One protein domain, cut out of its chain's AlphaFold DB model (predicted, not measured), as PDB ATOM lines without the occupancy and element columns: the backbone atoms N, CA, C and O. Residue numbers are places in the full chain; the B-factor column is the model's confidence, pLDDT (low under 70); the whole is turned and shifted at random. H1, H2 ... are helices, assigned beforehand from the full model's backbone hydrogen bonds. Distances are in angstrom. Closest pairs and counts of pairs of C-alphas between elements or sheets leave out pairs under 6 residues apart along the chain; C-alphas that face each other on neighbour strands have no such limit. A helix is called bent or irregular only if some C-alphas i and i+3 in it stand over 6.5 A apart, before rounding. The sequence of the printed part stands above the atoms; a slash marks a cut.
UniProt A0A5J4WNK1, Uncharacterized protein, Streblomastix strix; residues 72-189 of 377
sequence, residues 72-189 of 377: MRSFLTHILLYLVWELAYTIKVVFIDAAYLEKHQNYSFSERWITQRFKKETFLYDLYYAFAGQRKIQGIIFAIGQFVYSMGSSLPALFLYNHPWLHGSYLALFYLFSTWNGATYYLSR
ATOM      1  N   MET A  72     -24.920  25.663   3.992       87.75
ATOM      2  CA  MET A  72     -25.336  27.061   3.826       87.75
ATOM      3  C   MET A  72     -26.629  27.178   3.013       87.75
ATOM      4  O   MET A  72     -27.498  27.981   3.344       87.75
ATOM      5  N   ARG A  73     -26.793  26.348   1.973       87.94
ATOM      6  CA  ARG A  73     -28.040  26.300   1.194       87.94
ATOM      7  C   ARG A  73     -29.205  25.846   2.067       87.94
ATOM      8  O   ARG A  73     -30.220  26.533   2.103       87.94
ATOM      9  N   SER A  74     -29.036  24.758   2.820       89.00
ATOM     10  CA  SER A  74     -30.061  24.265   3.747       89.00
ATOM     11  C   SER A  74     -30.426  25.300   4.815       89.00
ATOM     12  O   SER A  74     -31.608  25.507   5.087       89.00
ATOM     13  N   PHE A  75     -29.436  25.996   5.373       90.94
ATOM     14  CA  PHE A  75     -29.645  27.068   6.345       90.94
ATOM     15  C   PHE A  75     -30.417  28.251   5.754       90.94
ATOM     16  O   PHE A  75     -31.390  28.706   6.350       90.94
ATOM     17  N   LEU A  76     -30.046  28.712   4.556       92.00
ATOM     18  CA  LEU A  76     -30.765  29.785   3.865       92.00
ATOM     19  C   LEU A  76     -32.207  29.383   3.544       92.00
ATOM     20  O   LEU A  76     -33.123  30.167   3.785       92.00
ATOM     21  N   THR A  77     -32.431  28.159   3.059       92.31
ATOM     22  CA  THR A  77     -33.783  27.633   2.829       92.31
ATOM     23  C   THR A  77     -34.594  27.608   4.126       92.31
ATOM     24  O   THR A  77     -35.755  28.018   4.122       92.31
ATOM     25  N   HIS A  78     -33.986  27.186   5.237       93.00
ATOM     26  CA  HIS A  78     -34.640  27.172   6.544       93.00
ATOM     27  C   HIS A  78     -35.005  28.585   7.021       93.00
ATOM     28  O   HIS A  78     -36.149  28.815   7.408       93.00
ATOM     29  N   ILE A  79     -34.083  29.549   6.919       95.12
ATOM     30  CA  ILE A  79     -34.342  30.949   7.284       95.12
ATOM     31  C   ILE A  79     -35.436  31.557   6.412       95.12
ATOM     32  O   ILE A  79     -36.297  32.258   6.935       95.12
ATOM     33  N   LEU A  80     -35.433  31.301   5.103       95.31
ATOM     34  CA  LEU A  80     -36.462  31.823   4.202       95.31
ATOM     35  C   LEU A  80     -37.841  31.248   4.533       95.31
ATOM     36  O   LEU A  80     -38.817  31.997   4.587       95.31
ATOM     37  N   LEU A  81     -37.926  29.943   4.799       94.75
ATOM     38  CA  LEU A  81     -39.169  29.308   5.238       94.75
ATOM     39  C   LEU A  81     -39.645  29.884   6.575       94.75
ATOM     40  O   LEU A  81     -40.819  30.234   6.704       94.75
ATOM     41  N   TYR A  82     -38.736  30.028   7.539       95.06
ATOM     42  CA  TYR A  82     -39.050  30.611   8.837       95.06
ATOM     43  C   TYR A  82     -39.501  32.072   8.705       95.06
ATOM     44  O   TYR A  82     -40.501  32.453   9.299       95.06
ATOM     45  N   LEU A  83     -38.842  32.878   7.866       95.88
ATOM     46  CA  LEU A  83     -39.225  34.266   7.594       95.88
ATOM     47  C   LEU A  83     -40.634  34.356   7.000       95.88
ATOM     48  O   LEU A  83     -41.435  35.181   7.430       95.88
ATOM     49  N   VAL A  84     -40.954  33.503   6.024       96.25
ATOM     50  CA  VAL A  84     -42.297  33.438   5.429       96.25
ATOM     51  C   VAL A  84     -43.342  33.097   6.491       96.25
ATOM     52  O   VAL A  84     -44.394  33.741   6.551       96.25
ATOM     53  N   TRP A  85     -43.050  32.112   7.340       96.19
ATOM     54  CA  TRP A  85     -43.929  31.715   8.434       96.19
ATOM     55  C   TRP A  85     -44.111  32.839   9.464       96.19
ATOM     56  O   TRP A  85     -45.245  33.171   9.805       96.19
ATOM     57  N   GLU A  86     -43.026  33.486   9.888       96.25
ATOM     58  CA  GLU A  86     -43.032  34.585  10.858       96.25
ATOM     59  C   GLU A  86     -43.813  35.796  10.325       96.25
ATOM     60  O   GLU A  86     -44.611  36.397  11.046       96.25
ATOM     61  N   LEU A  87     -43.665  36.127   9.036       95.81
ATOM     62  CA  LEU A  87     -44.448  37.182   8.386       95.81
ATOM     63  C   LEU A  87     -45.939  36.838   8.355       95.81
ATOM     64  O   LEU A  87     -46.770  37.687   8.685       95.81
ATOM     65  N   ALA A  88     -46.296  35.603   7.991       95.19
ATOM     66  CA  ALA A  88     -47.687  35.158   7.983       95.19
ATOM     67  C   ALA A  88     -48.297  35.187   9.395       95.19
ATOM     68  O   ALA A  88     -49.407  35.696   9.582       95.19
ATOM     69  N   TYR A  89     -47.548  34.708  10.389       93.62
ATOM     70  CA  TYR A  89     -47.926  34.752  11.797       93.62
ATOM     71  C   TYR A  89     -48.133  36.192  12.278       93.62
ATOM     72  O   TYR A  89     -49.188  36.514  12.828       93.62
ATOM     73  N   THR A  90     -47.182  37.080  11.986       94.31
ATOM     74  CA  THR A  90     -47.251  38.502  12.340       94.31
ATOM     75  C   THR A  90     -48.462  39.168  11.700       94.31
ATOM     76  O   THR A  90     -49.213  39.860  12.384       94.31
ATOM     77  N   ILE A  91     -48.720  38.930  10.409       95.25
ATOM     78  CA  ILE A  91     -49.901  39.470   9.720       95.25
ATOM     79  C   ILE A  91     -51.182  39.009  10.421       95.25
ATOM     80  O   ILE A  91     -52.059  39.822  10.729       95.25
ATOM     81  N   LYS A  92     -51.280  37.711  10.716       93.94
ATOM     82  CA  LYS A  92     -52.451  37.127  11.367       93.94
ATOM     83  C   LYS A  92     -52.673  37.713  12.762       93.94
ATOM     84  O   LYS A  92     -53.752  38.225  13.044       93.94
ATOM     85  N   VAL A  93     -51.663  37.702  13.623       91.31
ATOM     86  CA  VAL A  93     -51.817  38.130  15.022       91.31
ATOM     87  C   VAL A  93     -51.935  39.651  15.147       91.31
ATOM     88  O   VAL A  93     -52.812  40.148  15.854       91.31
ATOM     89  N   VAL A  94     -51.087  40.406  14.442       93.06
ATOM     90  CA  VAL A  94     -50.978  41.865  14.609       93.06
ATOM     91  C   VAL A  94     -52.040  42.630  13.822       93.06
ATOM     92  O   VAL A  94     -52.431  43.722  14.238       93.06
ATOM     93  N   PHE A  95     -52.516  42.098  12.693       92.56
ATOM     94  CA  PHE A  95     -53.464  42.816  11.834       92.56
ATOM     95  C   PHE A  95     -54.853  42.187  11.816       92.56
ATOM     96  O   PHE A  95     -55.830  42.926  11.927       92.56
ATOM     97  N   ILE A  96     -54.956  40.862  11.688       94.88
ATOM     98  CA  ILE A  96     -56.259  40.183  11.591       94.88
ATOM     99  C   ILE A  96     -56.900  40.069  12.980       94.88
ATOM    100  O   ILE A  96     -58.038  40.498  13.178       94.88
ATOM    101  N   ASP A  97     -56.146  39.590  13.968       92.06
ATOM    102  CA  ASP A  97     -56.676  39.312  15.306       92.06
ATOM    103  C   ASP A  97     -56.625  40.514  16.258       92.06
ATOM    104  O   ASP A  97     -57.074  40.410  17.401       92.06
ATOM    105  N   ALA A  98     -56.125  41.671  15.813       90.94
ATOM    106  CA  ALA A  98     -55.941  42.847  16.665       90.94
ATOM    107  C   ALA A  98     -57.221  43.242  17.419       90.94
ATOM    108  O   ALA A  98     -57.207  43.417  18.637       90.94
ATOM    109  N   ALA A  99     -58.350  43.316  16.706       91.94
ATOM    110  CA  ALA A  99     -59.636  43.687  17.292       91.94
ATOM    111  C   ALA A  99     -60.170  42.613  18.256       91.94
ATOM    112  O   ALA A  99     -60.734  42.934  19.306       91.94
ATOM    113  N   TYR A 100     -59.972  41.334  17.925       90.62
ATOM    114  CA  TYR A 100     -60.359  40.221  18.792       90.62
ATOM    115  C   TYR A 100     -59.559  40.245  20.099       90.62
ATOM    116  O   TYR A 100     -60.120  40.106  21.188       90.62
ATOM    117  N   LEU A 101     -58.259  40.508  19.991       87.19
ATOM    118  CA  LEU A 101     -57.336  40.595  21.111       87.19
ATOM    119  C   LEU A 101     -57.606  41.780  22.031       87.19
ATOM    120  O   LEU A 101     -57.417  41.670  23.244       87.19
ATOM    121  N   GLU A 102     -58.012  42.920  21.486       88.00
ATOM    122  CA  GLU A 102     -58.410  44.074  22.295       88.00
ATOM    123  C   GLU A 102     -59.657  43.781  23.134       88.00
ATOM    124  O   GLU A 102     -59.743  44.231  24.278       88.00
ATOM    125  N   LYS A 103     -60.592  42.991  22.593       92.94
ATOM    126  CA  LYS A 103     -61.830  42.622  23.284       92.94
ATOM    127  C   LYS A 103     -61.610  41.578  24.382       92.94
ATOM    128  O   LYS A 103     -62.243  41.676  25.429       92.94
ATOM    129  N   HIS A 104     -60.724  40.607  24.166       89.56
ATOM    130  CA  HIS A 104     -60.506  39.510  25.110       89.56
ATOM    131  C   HIS A 104     -59.141  39.655  25.792       89.56
ATOM    132  O   HIS A 104     -58.110  39.178  25.310       89.56
ATOM    133  N   GLN A 105     -59.122  40.356  26.929       82.25
ATOM    134  CA  GLN A 105     -57.878  40.627  27.660       82.25
ATOM    135  C   GLN A 105     -57.220  39.362  28.230       82.25
ATOM    136  O   GLN A 105     -55.994  39.328  28.334       82.25
ATOM    137  N   ASN A 106     -58.019  38.325  28.481       81.38
ATOM    138  CA  ASN A 106     -57.601  37.080  29.128       81.38
ATOM    139  C   ASN A 106     -56.822  36.142  28.194       81.38
ATOM    140  O   ASN A 106     -56.091  35.276  28.663       81.38
ATOM    141  N   TYR A 107     -56.925  36.331  26.873       80.56
ATOM    142  CA  TYR A 107     -56.145  35.544  25.923       80.56
ATOM    143  C   TYR A 107     -54.692  36.016  25.942       80.56
ATOM    144  O   TYR A 107     -54.355  37.106  25.460       80.56
ATOM    145  N   SER A 108     -53.837  35.179  26.521       68.50
ATOM    146  CA  SER A 108     -52.401  35.410  26.614       68.50
ATOM    147  C   SER A 108     -51.688  34.728  25.454       68.50
ATOM    148  O   SER A 108     -51.450  33.527  25.475       68.50
ATOM    149  N   PHE A 109     -51.327  35.505  24.433       79.00
ATOM    150  CA  PHE A 109     -50.306  35.080  23.476       79.00
ATOM    151  C   PHE A 109     -48.909  35.213  24.092       79.00
ATOM    152  O   PHE A 109     -48.730  35.947  25.065       79.00
ATOM    153  N   SER A 110     -47.918  34.529  23.511       77.19
ATOM    154  CA  SER A 110     -46.510  34.568  23.942       77.19
ATOM    155  C   SER A 110     -45.991  35.996  24.154       77.19
ATOM    156  O   SER A 110     -45.319  36.258  25.148       77.19
ATOM    157  N   GLU A 111     -46.392  36.942  23.296       78.88
ATOM    158  CA  GLU A 111     -46.095  38.375  23.443       78.88
ATOM    159  C   GLU A 111     -46.644  38.963  24.761       78.88
ATOM    160  O   GLU A 111     -45.925  39.627  25.515       78.88
ATOM    161  N   ARG A 112     -47.918  38.702  25.089       79.25
ATOM    162  CA  ARG A 112     -48.526  39.168  26.350       79.25
ATOM    163  C   ARG A 112     -47.907  38.500  27.555       79.25
ATOM    164  O   ARG A 112     -47.664  39.157  28.559       79.25
ATOM    165  N   TRP A 113     -47.649  37.204  27.449       81.25
ATOM    166  CA  TRP A 113     -47.036  36.462  28.533       81.25
ATOM    167  C   TRP A 113     -45.647  37.021  28.856       81.25
ATOM    168  O   TRP A 113     -45.336  37.263  30.022       81.25
ATOM    169  N   ILE A 114     -44.846  37.322  27.826       75.31
ATOM    170  CA  ILE A 114     -43.513  37.901  28.011       75.31
ATOM    171  C   ILE A 114     -43.594  39.272  28.679       75.31
ATOM    172  O   ILE A 114     -42.867  39.551  29.627       75.31
ATOM    173  N   THR A 115     -44.519  40.113  28.237       73.12
ATOM    174  CA  THR A 115     -44.635  41.495  28.724       73.12
ATOM    175  C   THR A 115     -45.237  41.597  30.120       73.12
ATOM    176  O   THR A 115     -44.915  42.526  30.861       73.12
ATOM    177  N   GLN A 116     -46.076  40.634  30.506       79.69
ATOM    178  CA  GLN A 116     -46.635  40.541  31.853       79.69
ATOM    179  C   GLN A 116     -45.649  39.932  32.855       79.69
ATOM    180  O   GLN A 116     -45.656  40.319  34.027       79.69
ATOM    181  N   ARG A 117     -44.824  38.966  32.426       74.31
ATOM    182  CA  ARG A 117     -44.027  38.138  33.344       74.31
ATOM    183  C   ARG A 117     -42.557  38.531  33.433       74.31
ATOM    184  O   ARG A 117     -42.005  38.471  34.531       74.31
ATOM    185  N   PHE A 118     -41.923  38.949  32.338       71.12
ATOM    186  CA  PHE A 118     -40.553  39.458  32.406       71.12
ATOM    187  C   PHE A 118     -40.592  40.876  32.955       71.12
ATOM    188  O   PHE A 118     -41.043  41.799  32.288       71.12
ATOM    189  N   LYS A 119     -40.152  41.050  34.200       61.16
ATOM    190  CA  LYS A 119     -40.002  42.368  34.813       61.16
ATOM    191  C   LYS A 119     -38.607  42.908  34.471       61.16
ATOM    192  O   LYS A 119     -37.621  42.299  34.852       61.16
ATOM    193  N   LYS A 120     -38.555  44.045  33.767       66.25
ATOM    194  CA  LYS A 120     -37.493  45.083  33.737       66.25
ATOM    195  C   LYS A 120     -36.021  44.721  33.452       66.25
ATOM    196  O   LYS A 120     -35.204  45.630  33.502       66.25
ATOM    197  N   GLU A 121     -35.655  43.482  33.142       74.25
ATOM    198  CA  GLU A 121     -34.225  43.105  33.090       74.25
ATOM    199  C   GLU A 121     -33.686  42.727  31.703       74.25
ATOM    200  O   GLU A 121     -32.526  42.342  31.579       74.25
ATOM    201  N   THR A 122     -34.479  42.842  30.634       80.75
ATOM    202  CA  THR A 122     -34.005  42.521  29.277       80.75
ATOM    203  C   THR A 122     -34.058  43.723  28.345       80.75
ATOM    204  O   THR A 122     -35.023  44.481  28.331       80.75
ATOM    205  N   PHE A 123     -33.052  43.856  27.478       83.50
ATOM    206  CA  PHE A 123     -33.021  44.885  26.431       83.50
ATOM    207  C   PHE A 123     -34.289  44.874  25.554       83.50
ATOM    208  O   PHE A 123     -34.818  45.920  25.185       83.50
ATOM    209  N   LEU A 124     -34.819  43.680  25.263       78.94
ATOM    210  CA  LEU A 124     -36.079  43.518  24.532       78.94
ATOM    211  C   LEU A 124     -37.268  44.120  25.284       78.94
ATOM    212  O   LEU A 124     -38.154  44.687  24.652       78.94
ATOM    213  N   TYR A 125     -37.286  44.020  26.614       85.25
ATOM    214  CA  TYR A 125     -38.311  44.646  27.440       85.25
ATOM    215  C   TYR A 125     -38.218  46.173  27.354       85.25
ATOM    216  O   TYR A 125     -39.230  46.819  27.096       85.25
ATOM    217  N   ASP A 126     -37.025  46.755  27.486       87.75
ATOM    218  CA  ASP A 126     -36.852  48.212  27.397       87.75
ATOM    219  C   ASP A 126     -37.272  48.750  26.026       87.75
ATOM    220  O   ASP A 126     -38.023  49.726  25.936       87.75
ATOM    221  N   LEU A 127     -36.873  48.058  24.955       85.44
ATOM    222  CA  LEU A 127     -37.293  48.391  23.597       85.44
ATOM    223  C   LEU A 127     -38.814  48.262  23.434       85.44
ATOM    224  O   LEU A 127     -39.448  49.136  22.851       85.44
ATOM    225  N   TYR A 128     -39.426  47.216  23.988       85.12
ATOM    226  CA  TYR A 128     -40.877  47.026  23.957       85.12
ATOM    227  C   TYR A 128     -41.633  48.137  24.708       85.12
ATOM    228  O   TYR A 128     -42.684  48.607  24.251       85.12
ATOM    229  N   TYR A 129     -41.099  48.579  25.851       86.19
ATOM    230  CA  TYR A 129     -41.673  49.652  26.668       86.19
ATOM    231  C   TYR A 129     -41.486  51.039  26.054       86.19
ATOM    232  O   TYR A 129     -42.365  51.886  26.225       86.19
ATOM    233  N   ALA A 130     -40.419  51.264  25.285       89.25
ATOM    234  CA  ALA A 130     -40.233  52.509  24.537       89.25
ATOM    235  C   ALA A 130     -41.395  52.787  23.561       89.25
ATOM    236  O   ALA A 130     -41.718  53.942  23.290       89.25
ATOM    237  N   PHE A 131     -42.079  51.734  23.095       89.25
ATOM    238  CA  PHE A 131     -43.259  51.818  22.226       89.25
ATOM    239  C   PHE A 131     -44.575  51.493  22.950       89.25
ATOM    240  O   PHE A 131     -45.561  51.085  22.324       89.25
ATOM    241  N   ALA A 132     -44.620  51.691  24.272       85.69
ATOM    242  CA  ALA A 132     -45.833  51.513  25.061       85.69
ATOM    243  C   ALA A 132     -47.020  52.293  24.467       85.69
ATOM    244  O   ALA A 132     -46.931  53.477  24.143       85.69
ATOM    245  N   GLY A 133     -48.157  51.609  24.316       85.81
ATOM    246  CA  GLY A 133     -49.378  52.170  23.725       85.81
ATOM    247  C   GLY A 133     -49.506  51.968  22.212       85.81
ATOM    248  O   GLY A 133     -50.587  52.188  21.667       85.81
ATOM    249  N   GLN A 134     -48.464  51.477  21.535       91.44
ATOM    250  CA  GLN A 134     -48.486  51.177  20.101       91.44
ATOM    251  C   GLN A 134     -48.441  49.663  19.862       91.44
ATOM    252  O   GLN A 134     -47.458  49.127  19.357       91.44
ATOM    253  N   ARG A 135     -49.541  48.966  20.190       86.00
ATOM    254  CA  ARG A 135     -49.631  47.489  20.133       86.00
ATOM    255  C   ARG A 135     -49.150  46.867  18.822       86.00
ATOM    256  O   ARG A 135     -48.540  45.808  18.834       86.00
ATOM    257  N   LYS A 136     -49.401  47.523  17.686       91.38
ATOM    258  CA  LYS A 136     -48.950  47.016  16.382       91.38
ATOM    259  C   LYS A 136     -47.429  46.993  16.264       91.38
ATOM    260  O   LYS A 136     -46.867  46.022  15.781       91.38
ATOM    261  N   ILE A 137     -46.774  48.058  16.717       91.75
ATOM    262  CA  ILE A 137     -45.314  48.177  16.679       91.75
ATOM    263  C   ILE A 137     -44.683  47.227  17.690       91.75
ATOM    264  O   ILE A 137     -43.707  46.565  17.368       91.75
ATOM    265  N   GLN A 138     -45.298  47.082  18.859       90.06
ATOM    266  CA  GLN A 138     -44.915  46.098  19.866       90.06
ATOM    267  C   GLN A 138     -44.914  44.658  19.328       90.06
ATOM    268  O   GLN A 138     -43.899  43.972  19.446       90.06
ATOM    269  N   GLY A 139     -45.989  44.240  18.651       90.44
ATOM    270  CA  GLY A 139     -46.051  42.925  18.009       90.44
ATOM    271  C   GLY A 139     -45.007  42.744  16.900       90.44
ATOM    272  O   GLY A 139     -44.401  41.682  16.793       90.44
ATOM    273  N   ILE A 140     -44.727  43.791  16.114       92.38
ATOM    274  CA  ILE A 140     -43.676  43.759  15.080       92.38
ATOM    275  C   ILE A 140     -42.279  43.637  15.706       92.38
ATOM    276  O   ILE A 140     -41.481  42.822  15.252       92.38
ATOM    277  N   ILE A 141     -41.975  44.407  16.757       91.06
ATOM    278  CA  ILE A 141     -40.695  44.324  17.482       91.06
ATOM    279  C   ILE A 141     -40.517  42.927  18.073       91.06
ATOM    280  O   ILE A 141     -39.429  42.360  17.989       91.06
ATOM    281  N   PHE A 142     -41.587  42.358  18.630       90.19
ATOM    282  CA  PHE A 142     -41.573  41.001  19.154       90.19
ATOM    283  C   PHE A 142     -41.251  39.967  18.065       90.19
ATOM    284  O   PHE A 142     -40.338  39.166  18.255       90.19
ATOM    285  N   ALA A 143     -41.929  40.030  16.916       92.44
ATOM    286  CA  ALA A 143     -41.679  39.143  15.777       92.44
ATOM    287  C   ALA A 143     -40.245  39.271  15.230       92.44
ATOM    288  O   ALA A 143     -39.573  38.272  14.982       92.44
ATOM    289  N   ILE A 144     -39.724  40.500  15.116       93.31
ATOM    290  CA  ILE A 144     -38.325  40.740  14.725       93.31
ATOM    291  C   ILE A 144     -37.370  40.127  15.755       93.31
ATOM    292  O   ILE A 144     -36.398  39.477  15.379       93.31
ATOM    293  N   GLY A 145     -37.649  40.296  17.049       91.75
ATOM    294  CA  GLY A 145     -36.861  39.695  18.123       91.75
ATOM    295  C   GLY A 145     -36.838  38.167  18.048       91.75
ATOM    296  O   GLY A 145     -35.765  37.574  18.144       91.75
ATOM    297  N   GLN A 146     -37.992  37.533  17.812       92.62
ATOM    298  CA  GLN A 146     -38.095  36.083  17.600       92.62
ATOM    299  C   GLN A 146     -37.314  35.632  16.362       92.62
ATOM    300  O   GLN A 146     -36.576  34.651  16.427       92.62
ATOM    301  N   PHE A 147     -37.394  36.382  15.261       94.94
ATOM    302  CA  PHE A 147     -36.634  36.095  14.047       94.94
ATOM    303  C   PHE A 147     -35.118  36.162  14.273       94.94
ATOM    304  O   PHE A 147     -34.400  35.222  13.931       94.94
ATOM    305  N   VAL A 148     -34.627  37.230  14.910       94.75
ATOM    306  CA  VAL A 148     -33.200  37.387  15.243       94.75
ATOM    307  C   VAL A 148     -32.742  36.291  16.204       94.75
ATOM    308  O   VAL A 148     -31.669  35.718  16.015       94.75
ATOM    309  N   TYR A 149     -33.559  35.955  17.203       92.56
ATOM    310  CA  TYR A 149     -33.286  34.853  18.123       92.56
ATOM    311  C   TYR A 149     -33.211  33.498  17.397       92.56
ATOM    312  O   TYR A 149     -32.297  32.711  17.647       92.56
ATOM    313  N   SER A 150     -34.119  33.238  16.455       93.56
ATOM    314  CA  SER A 150     -34.134  32.019  15.636       93.56
ATOM    315  C   SER A 150     -32.888  31.918  14.745       93.56
ATOM    316  O   SER A 150     -32.221  30.882  14.711       93.56
ATOM    317  N   MET A 151     -32.483  33.021  14.104       94.25
ATOM    318  CA  MET A 151     -31.223  33.076  13.354       94.25
ATOM    319  C   MET A 151     -30.013  32.820  14.258       94.25
ATOM    320  O   MET A 151     -29.167  31.989  13.935       94.25
ATOM    321  N   GLY A 152     -29.947  33.506  15.402       94.38
ATOM    322  CA  GLY A 152     -28.848  33.387  16.357       94.38
ATOM    323  C   GLY A 152     -28.709  31.981  16.935       94.38
ATOM    324  O   GLY A 152     -27.602  31.459  17.020       94.38
ATOM    325  N   SER A 153     -29.827  31.336  17.268       93.06
ATOM    326  CA  SER A 153     -29.847  29.952  17.762       93.06
ATOM    327  C   SER A 153     -29.531  28.916  16.678       93.06
ATOM    328  O   SER A 153     -29.021  27.843  16.994       93.06
ATOM    329  N   SER A 154     -29.759  29.246  15.404       92.25
ATOM    330  CA  SER A 154     -29.427  28.376  14.270       92.25
ATOM    331  C   SER A 154     -27.973  28.523  13.798       92.25
ATOM    332  O   SER A 154     -27.440  27.604  13.179       92.25
ATOM    333  N   LEU A 155     -27.300  29.645  14.087       92.50
ATOM    334  CA  LEU A 155     -25.907  29.883  13.680       92.50
ATOM    335  C   LEU A 155     -24.919  28.810  14.180       92.50
ATOM    336  O   LEU A 155     -24.123  28.338  13.365       92.50
ATOM    337  N   PRO A 156     -24.963  28.351  15.450       92.56
ATOM    338  CA  PRO A 156     -24.100  27.269  15.913       92.56
ATOM    339  C   PRO A 156     -24.237  25.992  15.083       92.56
ATOM    340  O   PRO A 156     -23.253  25.281  14.914       92.56
ATOM    341  N   ALA A 157     -25.416  25.709  14.514       90.25
ATOM    342  CA  ALA A 157     -25.626  24.512  13.702       90.25
ATOM    343  C   ALA A 157     -24.739  24.494  12.444       90.25
ATOM    344  O   ALA A 157     -24.244  23.431  12.073       90.25
ATOM    345  N   LEU A 158     -24.476  25.659  11.833       90.69
ATOM    346  CA  LEU A 158     -23.553  25.774  10.697       90.69
ATOM    347  C   LEU A 158     -22.122  25.393  11.085       90.69
ATOM    348  O   LEU A 158     -21.439  24.704  10.332       90.69
ATOM    349  N   PHE A 159     -21.677  25.824  12.266       91.25
ATOM    350  CA  PHE A 159     -20.349  25.497  12.779       91.25
ATOM    351  C   PHE A 159     -20.251  24.022  13.197       91.25
ATOM    352  O   PHE A 159     -19.296  23.329  12.846       91.25
ATOM    353  N   LEU A 160     -21.272  23.521  13.897       92.75
ATOM    354  CA  LEU A 160     -21.343  22.143  14.386       92.75
ATOM    355  C   LEU A 160     -21.366  21.117  13.246       92.75
ATOM    356  O   LEU A 160     -20.863  20.013  13.431       92.75
ATOM    357  N   TYR A 161     -21.889  21.476  12.068       88.38
ATOM    358  CA  TYR A 161     -21.946  20.581  10.908       88.38
ATOM    359  C   TYR A 161     -20.562  20.070  10.473       88.38
ATOM    360  O   TYR A 161     -20.426  18.917  10.072       88.38
ATOM    361  N   ASN A 162     -19.519  20.893  10.610       89.44
ATOM    362  CA  ASN A 162     -18.153  20.515  10.238       89.44
ATOM    363  C   ASN A 162     -17.429  19.701  11.327       89.44
ATOM    364  O   ASN A 162     -16.361  19.143  11.078       89.44
ATOM    365  N   HIS A 163     -17.993  19.623  12.537       93.00
ATOM    366  CA  HIS A 163     -17.348  19.029  13.705       93.00
ATOM    367  C   HIS A 163     -18.285  18.016  14.388       93.00
ATOM    368  O   HIS A 163     -18.946  18.358  15.371       93.00
ATOM    369  N   PRO A 164     -18.317  16.746  13.935       89.75
ATOM    370  CA  PRO A 164     -19.268  15.743  14.433       89.75
ATOM    371  C   PRO A 164     -19.162  15.507  15.948       89.75
ATOM    372  O   PRO A 164     -20.163  15.284  16.621       89.75
ATOM    373  N   TRP A 165     -17.957  15.634  16.503       94.75
ATOM    374  CA  TRP A 165     -17.683  15.552  17.939       94.75
ATOM    375  C   TRP A 165     -18.361  16.663  18.746       94.75
ATOM    376  O   TRP A 165     -18.982  16.410  19.783       94.75
ATOM    377  N   LEU A 166     -18.275  17.901  18.248       95.38
ATOM    378  CA  LEU A 166     -18.944  19.045  18.860       95.38
ATOM    379  C   LEU A 166     -20.456  18.934  18.678       95.38
ATOM    380  O   LEU A 166     -21.193  19.228  19.613       95.38
ATOM    381  N   HIS A 167     -20.920  18.448  17.524       92.88
ATOM    382  CA  HIS A 167     -22.336  18.188  17.283       92.88
ATOM    383  C   HIS A 167     -22.912  17.170  18.278       92.88
ATOM    384  O   HIS A 167     -23.924  17.450  18.919       92.88
ATOM    385  N   GLY A 168     -22.235  16.036  18.482       95.19
ATOM    386  CA  GLY A 168     -22.637  15.035  19.474       95.19
ATOM    387  C   GLY A 168     -22.662  15.597  20.898       95.19
ATOM    388  O   GLY A 168     -23.637  15.402  21.624       95.19
ATOM    389  N   SER A 169     -21.639  16.372  21.272       96.56
ATOM    390  CA  SER A 169     -21.572  17.035  22.585       96.56
ATOM    391  C   SER A 169     -22.702  18.054  22.774       96.56
ATOM    392  O   SER A 169     -23.332  18.103  23.830       96.56
ATOM    393  N   TYR A 170     -23.006  18.837  21.738       93.62
ATOM    394  CA  TYR A 170     -24.099  19.805  21.737       93.62
ATOM    395  C   TYR A 170     -25.465  19.129  21.914       93.62
ATOM    396  O   TYR A 170     -26.266  19.567  22.741       93.62
ATOM    397  N   LEU A 171     -25.719  18.025  21.201       93.94
ATOM    398  CA  LEU A 171     -26.949  17.242  21.358       93.94
ATOM    399  C   LEU A 171     -27.073  16.637  22.763       93.94
ATOM    400  O   LEU A 171     -28.158  16.678  23.346       93.94
ATOM    401  N   ALA A 172     -25.976  16.128  23.332       96.50
ATOM    402  CA  ALA A 172     -25.961  15.606  24.698       96.50
ATOM    403  C   ALA A 172     -26.292  16.699  25.730       96.50
ATOM    404  O   ALA A 172     -27.122  16.480  26.614       96.50
ATOM    405  N   LEU A 173     -25.719  17.899  25.586       96.38
ATOM    406  CA  LEU A 173     -26.059  19.046  26.432       96.38
ATOM    407  C   LEU A 173     -27.537  19.425  26.304       96.38
ATOM    408  O   LEU A 173     -28.214  19.597  27.317       96.38
ATOM    409  N   PHE A 174     -28.062  19.512  25.080       93.69
ATOM    410  CA  PHE A 174     -29.471  19.843  24.852       93.69
ATOM    411  C   PHE A 174     -30.413  18.804  25.482       93.69
ATOM    412  O   PHE A 174     -31.419  19.161  26.099       93.69
ATOM    413  N   TYR A 175     -30.056  17.521  25.395       96.31
ATOM    414  CA  TYR A 175     -30.773  16.433  26.058       96.31
ATOM    415  C   TYR A 175     -30.763  16.574  27.587       96.31
ATOM    416  O   TYR A 175     -31.816  16.447  28.221       96.31
ATOM    417  N   LEU A 176     -29.609  16.887  28.183       97.69
ATOM    418  CA  LEU A 176     -29.489  17.109  29.626       97.69
ATOM    419  C   LEU A 176     -30.330  18.304  30.085       97.69
ATOM    420  O   LEU A 176     -31.098  18.171  31.038       97.69
ATOM    421  N   PHE A 177     -30.262  19.439  29.383       95.88
ATOM    422  CA  PHE A 177     -31.081  20.615  29.697       95.88
ATOM    423  C   PHE A 177     -32.579  20.331  29.563       95.88
ATOM    424  O   PHE A 177     -33.362  20.722  30.430       95.88
ATOM    425  N   SER A 178     -32.989  19.628  28.507       94.56
ATOM    426  CA  SER A 178     -34.388  19.237  28.307       94.56
ATOM    427  C   SER A 178     -34.883  18.323  29.435       94.56
ATOM    428  O   SER A 178     -35.941  18.564  30.022       94.56
ATOM    429  N   THR A 179     -34.070  17.333  29.816       96.81
ATOM    430  CA  THR A 179     -34.371  16.395  30.908       96.81
ATOM    431  C   THR A 179     -34.445  17.110  32.255       96.81
ATOM    432  O   THR A 179     -35.381  16.884  33.020       96.81
ATOM    433  N   TRP A 180     -33.512  18.025  32.523       96.31
ATOM    434  CA  TRP A 180     -33.497  18.843  33.734       96.31
ATOM    435  C   TRP A 180     -34.744  19.723  33.846       96.31
ATOM    436  O   TRP A 180     -35.398  19.753  34.894       96.31
ATOM    437  N   ASN A 181     -35.117  20.402  32.757       93.50
ATOM    438  CA  ASN A 181     -36.315  21.239  32.712       93.50
ATOM    439  C   ASN A 181     -37.590  20.407  32.900       93.50
ATOM    440  O   ASN A 181     -38.461  20.785  33.686       93.50
ATOM    441  N   GLY A 182     -37.679  19.246  32.241       92.38
ATOM    442  CA  GLY A 182     -38.791  18.312  32.408       92.38
ATOM    443  C   GLY A 182     -38.914  17.805  33.847       92.38
ATOM    444  O   GLY A 182     -39.986  17.894  34.444       92.38
ATOM    445  N   ALA A 183     -37.815  17.344  34.446       93.12
ATOM    446  CA  ALA A 183     -37.794  16.860  35.826       93.12
ATOM    447  C   ALA A 183     -38.183  17.960  36.829       93.12
ATOM    448  O   ALA A 183     -39.020  17.734  37.704       93.12
ATOM    449  N   THR A 184     -37.643  19.171  36.661       93.50
ATOM    450  CA  THR A 184     -37.965  20.327  37.514       93.50
ATOM    451  C   THR A 184     -39.450  20.675  37.443       93.50
ATOM    452  O   THR A 184     -40.071  20.945  38.473       93.50
ATOM    453  N   TYR A 185     -40.054  20.611  36.254       89.62
ATOM    454  CA  TYR A 185     -41.488  20.829  36.088       89.62
ATOM    455  C   TYR A 185     -42.321  19.823  36.896       89.62
ATOM    456  O   TYR A 185     -43.198  20.239  37.661       89.62
ATOM    457  N   TYR A 186     -42.004  18.526  36.808       87.62
ATOM    458  CA  TYR A 186     -42.698  17.487  37.578       87.62
ATOM    459  C   TYR A 186     -42.514  17.639  39.092       87.62
ATOM    460  O   TYR A 186     -43.466  17.427  39.837       87.62
ATOM    461  N   LEU A 187     -41.334  18.061  39.555       88.56
ATOM    462  CA  LEU A 187     -41.081  18.299  40.982       88.56
ATOM    463  C   LEU A 187     -41.773  19.567  41.510       88.56
ATOM    464  O   LEU A 187     -42.183  19.615  42.671       88.56
ATOM    465  N   SER A 188     -41.899  20.601  40.674       89.50
ATOM    466  CA  SER A 188     -42.528  21.875  41.050       89.50
ATOM    467  C   SER A 188     -44.047  21.766  41.197       89.50
ATOM    468  O   SER A 188     -44.634  22.432  42.054       89.50
ATOM    469  N   ARG A 189     -44.682  20.874  40.424       83.50
ATOM    470  CA  ARG A 189     -46.083  20.491  40.607       83.50
ATOM    471  C   ARG A 189     -46.197  19.568  41.813       83.50
ATOM    472  O   ARG A 189     -46.420  18.367  41.689       83.50
TER     473      ARG A 189
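AT A GLANCE: This is residues 72 to 189 of the 377 residues of an uncharacterized protein of Streblomastix strix (UniProt A0A5J4WNK1). Two long helices, H5 and H1, lie side by side and run opposite ways, and a third long helix, H6, folds back from the end of H5 to make a V, its residues 171 to 188 sticking out as a free arm. At the other end of the H5 and H1 pair come three short helices: H4 packs on the first part of H5, H3 stands crosswise close to H4 and H5, and H2 continues beyond the end of H1. The printed part has 118 residues with six named helices, in the order H1 H2 H3 H4 H5 H6, and no named strand; the class is all helix. The whole is loose, with a radius of gyration of the C-alphas of 17.8 A, and spans 51 by 42 by 24 A.

IN THESE COORDINATES: H5, the longest helix, has residues 135 to 160 and measures 38.4 A from C-alpha 135 at (-49.631, 47.489, 20.133) to C-alpha 160. It is irregular, but only just: C-alphas 153 and 156 are 6.6 A apart. H1, residues 72 to 96, begins at C-alpha 72 at (-25.336, 27.061, 3.826) and is 34.5 A long. H6, residues 164 to 188, is 35.9 A long and ends at C-alpha 188 at (-42.528, 21.875, 41.050). The short helices are H2, residues 98 to 103, H3, residues 110 to 117, and H4, residues 123 to 130.

HOW THE PARTS SIT: H5 is the hub, touching H1, H4 and H6. H1 and H5 run opposite ways at a shallow tilt of 16 degrees; their closest C-alphas are those of Val 94 and Lys 136, 5.8 A apart. H4 and H5 form a helical hairpin at a shallow tilt of 14 degrees, where H5 touches H4 with residues 138 to 145 alone; the closest C-alphas, of Tyr 128 and Gln 138, are 5.8 A apart. H3 is close to H5 but not clearly touching, about perpendicular at 78 degrees, with the closest C-alphas, of Glu 111 and Phe 142, 6.8 A apart. H3 is also close to H4 but not clearly touching; the closest C-alphas, of Thr 115 and Tyr 125, are 7.2 A apart. H1 and H2 meet only through their link. H5 and H6 only just touch, only at the corner, with 3 pairs of C-alphas within 8 A; the closest, of Leu 160 and His 167, are 5.0 A apart, and the tilt is steep at 47 degrees. H1 and H6 are apart. Every O i to N i+4 pair is within hydrogen-bond range in H1, H2, H3, H4 and H6, and 18 of 22 are in H5.

THE WHOLE: The two C-alphas farthest apart, of Lys 103 and Trp 165, are 52.1 A apart. The printed part has no cut and no long link. The mean pLDDT of the printed part is 89.4; residues 108, 119 and 120 are under 70.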